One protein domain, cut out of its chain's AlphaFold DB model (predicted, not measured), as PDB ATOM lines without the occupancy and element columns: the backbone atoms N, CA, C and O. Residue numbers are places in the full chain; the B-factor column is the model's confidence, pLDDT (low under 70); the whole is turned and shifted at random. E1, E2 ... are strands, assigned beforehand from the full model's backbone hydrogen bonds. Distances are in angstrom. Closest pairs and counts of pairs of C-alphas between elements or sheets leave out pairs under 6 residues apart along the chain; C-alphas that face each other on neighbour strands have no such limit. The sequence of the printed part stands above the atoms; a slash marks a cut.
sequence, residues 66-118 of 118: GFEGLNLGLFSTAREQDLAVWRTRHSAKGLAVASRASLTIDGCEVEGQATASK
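What this domain is: This is residues 66 to 118 of the 118 residues of the protein "Glyco_hydro_65N domain-containing protein" of Caulobacter sp. (strain K31) (UniProt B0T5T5). A small three-stranded sheet, E1 to E3, makes one end of an elongated model, and a narrow arm from the end of E3 leads to a tiny hairpin, E4 and E5, at the other end, whose residues 104 to 109 stick out. The opening residues 66 to 73 pass over one face of the sheet, and the closing residues 111 to 118 fold back from the hairpin toward the sheet. The printed part has 53 residues, with five named strands in the order E1 E2 E3 E4 E5 and no named helix. Both sheets, E1 - E2 - E3 and E4 - E5, are antiparallel; the class is all strand, though only 23 of the 53 residues are in named elements. The whole is loose, with a radius of gyration of the C-alphas of 14.3 A and spans of 47 by 20 by 16 A.

How they stand to each other: The larger sheet has E2, residues 83 to 88, as its inner strand, with E1, residues 74 to 79, and E3, residues 94 to 98, as its edge strands. The three form a meander, each strand the antiparallel neighbour of the one before. E1 and E2 are a hairpin with 152 degrees between their directions; the C-alphas of Ser 76 and Trp 86 face each other at 4.4 A, and N 77 and O 85 are within hydrogen-bond range at 2.8 A. E2 and E3 are a hairpin at 161 degrees; the C-alphas of Val 85 and Ala 96 face each other at 4.4 A, and N 86 and O 95 are within range at 2.8 A. E4, residues 103 to 105, and E5, residues 108 to 110, are a third hairpin, antiparallel at 134 degrees, with N 105 and O 108 at 2.9 A. E3 and E4 are apart, though they follow each other in the chain.

Where its parts are: E2 is 16.9 A from first to last C-alpha, E1 13.0 A and E3 13.3 A; E4 is 6.7 A and E5 6.3 A. C-alpha 74, where E1 begins, is at (-19.672, -6.445, -39.156). E3 ends with C-alpha 98 at (-10.877, -0.905, -26.948), and E5 ends with C-alpha 110 at (-18.037, 6.125, -8.966).

The domain as a whole: The two C-alphas farthest apart are those of His 90 and Asp 106, at 47.3 A. The C-alphas of Gly 66 and Lys 118, the chain's last residue, are 12.3 A apart. The printed part has no cut, and the four links between its strands are tight. Mean pLDDT of the printed part is 85.3; residues 69 to 71 and 114 to 118 are under 70.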
ATOM      1  N   GLY A  66     -21.064   0.894 -23.499       87.00
ATOM      2  CA  GLY A  66     -20.651  -0.381 -24.047       87.00
ATOM      3  C   GLY A  66     -20.716  -0.376 -25.560       87.00
ATOM      4  O   GLY A  66     -21.085   0.613 -26.199       87.00
ATOM      5  N   PHE A  67     -20.342  -1.504 -26.143       86.81
ATOM      6  CA  PHE A  67     -20.469  -1.708 -27.574       86.81
ATOM      7  C   PHE A  67     -21.893  -2.152 -27.906       86.81
ATOM      8  O   PHE A  67     -22.492  -2.941 -27.184       86.81
ATOM      9  N   GLU A  68     -22.416  -1.752 -29.056       78.75
ATOM     10  CA  GLU A  68     -23.635  -2.330 -29.628       78.75
ATOM     11  C   GLU A  68     -23.327  -2.971 -30.980       78.75
ATOM     12  O   GLU A  68     -22.307  -2.685 -31.614       78.75
ATOM     13  N   GLY A  69     -24.181  -3.908 -31.396       68.62
ATOM     14  CA  GLY A  69     -24.059  -4.556 -32.694       68.62
ATOM     15  C   GLY A  69     -24.179  -3.524 -33.811       68.62
ATOM     16  O   GLY A  69     -25.234  -2.935 -34.024       68.62
ATOM     17  N   LEU A  70     -23.093  -3.311 -34.550       65.00
ATOM     18  CA  LEU A  70     -23.112  -2.455 -35.725       65.00
ATOM     19  C   LEU A  70     -23.776  -3.237 -36.864       65.00
ATOM     20  O   LEU A  70     -23.152  -4.128 -37.441       65.00
ATOM     21  N   ASN A  71     -25.015  -2.891 -37.230       66.81
ATOM     22  CA  ASN A  71     -25.704  -3.381 -38.440       66.81
ATOM     23  C   ASN A  71     -25.046  -2.841 -39.734       66.81
ATOM     24  O   ASN A  71     -25.705  -2.339 -40.639       66.81
ATOM     25  N   LEU A  72     -23.719  -2.918 -39.815       74.75
ATOM     26  CA  LEU A  72     -22.861  -2.332 -40.845       74.75
ATOM     27  C   LEU A  72     -22.060  -3.413 -41.594       74.75
ATOM     28  O   LEU A  72     -20.965  -3.161 -42.088       74.75
ATOM     29  N   GLY A  73     -22.566  -4.651 -41.638       82.00
ATOM     30  CA  GLY A  73     -21.854  -5.783 -42.252       82.00
ATOM     31  C   GLY A  73     -20.657  -6.291 -41.435       82.00
ATOM     32  O   GLY A  73     -19.787  -6.987 -41.972       82.00
ATOM     33  N   LEU A  74     -20.622  -5.950 -40.145       86.69
ATOM     34  CA  LEU A  74     -19.672  -6.445 -39.156       86.69
ATOM     35  C   LEU A  74     -20.332  -7.554 -38.338       86.69
ATOM     36  O   LEU A  74     -21.429  -7.374 -37.821       86.69
ATOM     37  N   PHE A  75     -19.660  -8.694 -38.206       87.88
ATOM     38  CA  PHE A  75     -20.075  -9.746 -37.282       87.88
ATOM     39  C   PHE A  75     -19.147  -9.743 -36.072       87.88
ATOM     40  O   PHE A  75     -17.924  -9.710 -36.227       87.88
ATOM     41  N   SER A  76     -19.735  -9.722 -34.874       87.94
ATOM     42  CA  SER A  76     -18.978  -9.782 -33.623       87.94
ATOM     43  C   SER A  76     -18.316 -11.151 -33.503       87.94
ATOM     44  O   SER A  76     -18.967 -12.175 -33.709       87.94
ATOM     45  N   THR A  77     -17.022 -11.167 -33.206       89.25
ATOM     46  CA  THR A  77     -16.254 -12.396 -32.968       89.25
ATOM     47  C   THR A  77     -15.881 -12.571 -31.505       89.25
ATOM     48  O   THR A  77     -15.732 -13.700 -31.056       89.25
ATOM     49  N   ALA A  78     -15.711 -11.467 -30.777       88.25
ATOM     50  CA  ALA A  78     -15.442 -11.465 -29.348       88.25
ATOM     51  C   ALA A  78     -15.954 -10.160 -28.741       88.25
ATOM     52  O   ALA A  78     -15.911  -9.106 -29.385       88.25
ATOM     53  N   ARG A  79     -16.431 -10.240 -27.503       86.62
ATOM     54  CA  ARG A  79     -16.896  -9.089 -26.740       86.62
ATOM     55  C   ARG A  79     -16.586  -9.308 -25.271       86.62
ATOM     56  O   ARG A  79     -17.054 -10.268 -24.668       86.62
ATOM     57  N   GLU A  80     -15.803  -8.397 -24.741       87.25
ATOM     58  CA  GLU A  80     -15.455  -8.257 -23.338       87.25
ATOM     59  C   GLU A  80     -15.949  -6.879 -22.872       87.25
ATOM     60  O   GLU A  80     -16.490  -6.108 -23.669       87.25
ATOM     61  N   GLN A  81     -15.788  -6.565 -21.586       84.12
ATOM     62  CA  GLN A  81     -16.283  -5.314 -20.997       84.12
ATOM     63  C   GLN A  81     -15.788  -4.071 -21.756       84.12
ATOM     64  O   GLN A  81     -16.578  -3.196 -22.097       84.12
ATOM     65  N   ASP A  82     -14.497  -4.050 -22.076       90.25
ATOM     66  CA  ASP A  82     -13.802  -2.892 -22.640       90.25
ATOM     67  C   ASP A  82     -13.178  -3.175 -24.010       90.25
ATOM     68  O   ASP A  82     -12.434  -2.357 -24.547       90.25
ATOM     69  N   LEU A  83     -13.477  -4.334 -24.602       92.62
ATOM     70  CA  LEU A  83     -12.956  -4.742 -25.900       92.62
ATOM     71  C   LEU A  83     -14.053  -5.405 -26.722       92.62
ATOM     72  O   LEU A  83     -14.686  -6.365 -26.293       92.62
ATOM     73  N   ALA A  84     -14.216  -4.955 -27.958       92.81
ATOM     74  CA  ALA A  84     -15.018  -5.663 -28.936       92.81
ATOM     75  C   ALA A  84     -14.227  -5.880 -30.221       92.81
ATOM     76  O   ALA A  84     -13.492  -5.009 -30.694       92.81
ATOM     77  N   VAL A  85     -14.377  -7.082 -30.773       93.75
ATOM     78  CA  VAL A  85     -13.705  -7.513 -31.991       93.75
ATOM     79  C   VAL A  85     -14.755  -7.953 -32.991       93.75
ATOM     80  O   VAL A  85     -15.622  -8.774 -32.689       93.75
ATOM     81  N   TRP A  86     -14.638  -7.436 -34.205       93.12
ATOM     82  CA  TRP A  86     -15.489  -7.774 -35.329       93.12
ATOM     83  C   TRP A  86     -14.669  -8.216 -36.526       93.12
ATOM     84  O   TRP A  86     -13.475  -7.927 -36.659       93.12
ATOM     85  N   ARG A  87     -15.368  -8.838 -37.468       92.31
ATOM     86  CA  ARG A  87     -14.880  -9.046 -38.825       92.31
ATOM     87  C   ARG A  87     -15.900  -8.581 -39.850       92.31
ATOM     88  O   ARG A  87     -17.107  -8.653 -39.637       92.31
ATOM     89  N   THR A  88     -15.414  -8.118 -40.996       91.12
ATOM     90  CA  THR A  88     -16.281  -7.818 -42.142       91.12
ATOM     91  C   THR A  88     -16.778  -9.114 -42.772       91.12
ATOM     92  O   THR A  88     -15.964 -10.008 -43.027       91.12
ATOM     93  N   ARG A  89     -18.068  -9.188 -43.115       85.06
ATOM     94  CA  ARG A  89     -18.684 -10.387 -43.710       85.06
ATOM     95  C   ARG A  89     -18.005 -10.867 -44.999       85.06
ATOM     96  O   ARG A  89     -17.846 -12.065 -45.185       85.06
ATOM     97  N   HIS A  90     -17.613  -9.942 -45.877       86.69
ATOM     98  CA  HIS A  90     -17.175 -10.282 -47.238       86.69
ATOM     99  C   HIS A  90     -15.656 -10.278 -47.442       86.69
ATOM    100  O   HIS A  90     -15.172 -10.961 -48.333       86.69
ATOM    101  N   SER A  91     -14.898  -9.523 -46.638       88.56
ATOM    102  CA  SER A  91     -13.444  -9.366 -46.833       88.56
ATOM    103  C   SER A  91     -12.589  -9.955 -45.714       88.56
ATOM    104  O   SER A  91     -11.369  -9.856 -45.765       88.56
ATOM    105  N   ALA A  92     -13.220 -10.515 -44.675       85.50
ATOM    106  CA  ALA A  92     -12.573 -11.045 -43.471       85.50
ATOM    107  C   ALA A  92     -11.641 -10.067 -42.714       85.50
ATOM    108  O   ALA A  92     -10.963 -10.478 -41.772       85.50
ATOM    109  N   LYS A  93     -11.632  -8.770 -43.062       93.25
ATOM    110  CA  LYS A  93     -10.889  -7.736 -42.332       93.25
ATOM    111  C   LYS A  93     -11.365  -7.668 -40.885       93.25
ATOM    112  O   LYS A  93     -12.571  -7.674 -40.642       93.25
ATOM    113  N   GLY A  94     -10.415  -7.600 -39.957       92.56
ATOM    114  CA  GLY A  94     -10.678  -7.455 -38.529       92.56
ATOM    115  C   GLY A  94     -10.781  -5.992 -38.106       92.56
ATOM    116  O   GLY A  94     -10.069  -5.139 -38.635       92.56
ATOM    117  N   LEU A  95     -11.646  -5.728 -37.134       91.81
ATOM    118  CA  LEU A  95     -11.731  -4.470 -36.400       91.81
ATOM    119  C   LEU A  95     -11.719  -4.804 -34.914       91.81
ATOM    120  O   LEU A  95     -12.528  -5.613 -34.474       91.81
ATOM    121  N   ALA A  96     -10.836  -4.172 -34.152       93.50
ATOM    122  CA  ALA A  96     -10.849  -4.230 -32.699       93.50
ATOM    123  C   ALA A  96     -11.008  -2.811 -32.160       93.50
ATOM    124  O   ALA A  96     -10.322  -1.898 -32.623       93.50
ATOM    125  N   VAL A  97     -11.914  -2.631 -31.205       93.31
ATOM    126  CA  VAL A  97     -12.092  -1.366 -30.493       93.31
ATOM    127  C   VAL A  97     -11.956  -1.647 -29.012       93.31
ATOM    128  O   VAL A  97     -12.712  -2.445 -28.464       93.31
ATOM    129  N   ALA A  98     -10.990  -0.977 -28.392       94.81
ATOM    130  CA  ALA A  98     -10.877  -0.905 -26.948       94.81
ATOM    131  C   ALA A  98     -11.510   0.402 -26.459       94.81
ATOM    132  O   ALA A  98     -11.331   1.453 -27.084       94.81
ATOM    133  N   SER A  99     -12.240   0.342 -25.353       93.94
ATOM    134  CA  SER A  99     -12.840   1.497 -24.695       93.94
ATOM    135  C   SER A  99     -12.458   1.535 -23.227       93.94
ATOM    136  O   SER A  99     -12.045   0.543 -22.649       93.94
ATOM    137  N   ARG A 100     -12.617   2.703 -22.617       92.75
ATOM    138  CA  ARG A 100     -12.656   2.841 -21.168       92.75
ATOM    139  C   ARG A 100     -13.703   3.888 -20.844       92.75
ATOM    140  O   ARG A 100     -13.681   4.970 -21.433       92.75
ATOM    141  N   ALA A 101     -14.601   3.563 -19.928       92.19
ATOM    142  CA  ALA A 101     -15.585   4.493 -19.402       92.19
ATOM    143  C   ALA A 101     -15.275   4.796 -17.935       92.19
ATOM    144  O   ALA A 101     -14.782   3.942 -17.202       92.19
ATOM    145  N   SER A 102     -15.563   6.022 -17.516       93.31
ATOM    146  CA  SER A 102     -15.561   6.416 -16.112       93.31
ATOM    147  C   SER A 102     -16.764   7.309 -15.843       93.31
ATOM    148  O   SER A 102     -17.273   7.980 -16.749       93.31
ATOM    149  N   LEU A 103     -17.233   7.292 -14.599       94.00
ATOM    150  CA  LEU A 103     -18.339   8.114 -14.135       94.00
ATOM    151  C   LEU A 103     -17.881   8.932 -12.935       94.00
ATOM    152  O   LEU A 103     -17.218   8.431 -12.031       94.00
ATOM    153  N   THR A 104     -18.264  10.204 -12.923       95.44
ATOM    154  CA  THR A 104     -18.020  11.102 -11.801       95.44
ATOM    155  C   THR A 104     -19.327  11.780 -11.424       95.44
ATOM    156  O   THR A 104     -19.978  12.376 -12.284       95.44
ATOM    157  N   ILE A 105     -19.690  11.714 -10.146       94.25
ATOM    158  CA  ILE A 105     -20.857  12.389  -9.572       94.25
ATOM    159  C   ILE A 105     -20.335  13.425  -8.582       94.25
ATOM    160  O   ILE A 105     -19.591  13.083  -7.668       94.25
ATOM    161  N   ASP A 106     -20.651  14.700  -8.815       94.06
ATOM    162  CA  ASP A 106     -20.230  15.826  -7.965       94.06
ATOM    163  C   ASP A 106     -18.722  15.866  -7.641       94.06
ATOM    164  O   ASP A 106     -18.293  16.312  -6.581       94.06
ATOM    165  N   GLY A 107     -17.896  15.418  -8.593       93.44
ATOM    166  CA  GLY A 107     -16.434  15.371  -8.464       93.44
ATOM    167  C   GLY A 107     -15.877  14.065  -7.885       93.44
ATOM    168  O   GLY A 107     -14.664  13.872  -7.920       93.44
ATOM    169  N   CYS A 108     -16.731  13.152  -7.428       95.50
ATOM    170  CA  CYS A 108     -16.344  11.841  -6.912       95.50
ATOM    171  C   CYS A 108     -16.445  10.780  -8.009       95.50
ATOM    172  O   CYS A 108     -17.497  10.632  -8.633       95.50
ATOM    173  N   GLU A 109     -15.361  10.043  -8.260       94.25
ATOM    174  CA  GLU A 109     -15.394   8.890  -9.164       94.25
ATOM    175  C   GLU A 109     -16.250   7.777  -8.551       94.25
ATOM    176  O   GLU A 109     -16.140   7.476  -7.362       94.25
ATOM    177  N   VAL A 110     -17.132   7.203  -9.367       92.56
ATOM    178  CA  VAL A 110     -18.037   6.125  -8.966       92.56
ATOM    179  C   VAL A 110     -17.777   4.930  -9.868       92.56
ATOM    180  O   VAL A 110     -17.686   5.069 -11.091       92.56
ATOM    181  N   GLU A 111     -17.670   3.752  -9.264       87.25
ATOM    182  CA  GLU A 111     -17.514   2.511 -10.012       87.25
ATOM    183  C   GLU A 111     -18.834   2.125 -10.683       87.25
ATOM    184  O   GLU A 111     -19.885   2.029 -10.046       87.25
ATOM    185  N   GLY A 112     -18.773   1.903 -11.995       81.06
ATOM    186  CA  GLY A 112     -19.860   1.280 -12.735       81.06
ATOM    187  C   GLY A 112     -19.865  -0.230 -12.515       81.06
ATOM    188  O   GLY A 112     -18.820  -0.850 -12.323       81.06
ATOM    189  N   GLN A 113     -21.043  -0.841 -12.588       79.56
ATOM    190  CA  GLN A 113     -21.161  -2.296 -12.610       79.56
ATOM    191  C   GLN A 113     -21.125  -2.793 -14.054       79.56
ATOM    192  O   GLN A 113     -21.801  -2.242 -14.923       79.56
ATOM    193  N   ALA A 114     -20.352  -3.849 -14.316       69.88
ATOM    194  CA  ALA A 114     -20.386  -4.523 -15.606       69.88
ATOM    195  C   ALA A 114     -21.757  -5.187 -15.791       69.88
ATOM    196  O   ALA A 114     -22.115  -6.106 -15.052       69.88
ATOM    197  N   THR A 115     -22.529  -4.741 -16.778       65.81
ATOM    198  CA  THR A 115     -23.772  -5.406 -17.165       65.81
ATOM    199  C   THR A 115     -23.468  -6.485 -18.203       65.81
ATOM    200  O   THR A 115     -22.800  -6.251 -19.211       65.81
ATOM    201  N   ALA A 116     -23.937  -7.712 -17.956       53.56
ATOM    202  CA  ALA A 116     -23.845  -8.775 -18.949       53.56
ATOM    203  C   ALA A 116     -24.712  -8.394 -20.161       53.56
ATOM    204  O   ALA A 116     -25.922  -8.209 -20.023       53.56
ATOM    205  N   SER A 117     -24.101  -8.263 -21.344       55.72
ATOM    206  CA  SER A 117     -24.856  -8.125 -22.596       55.72
ATOM    207  C   SER A 117     -25.752  -9.360 -22.764       55.72
ATOM    208  O   SER A 117     -25.232 -10.475 -22.777       55.72
ATOM    209  N   LYS A 118     -27.073  -9.161 -22.852       43.31
ATOM    210  CA  LYS A 118     -28.025 -10.201 -23.273       43.31
ATOM    211  C   LYS A 118     -27.818 -10.589 -24.734       43.31
ATOM    212  O   LYS A 118     -27.435  -9.699 -25.529       43.31
TER     213      LYS A 118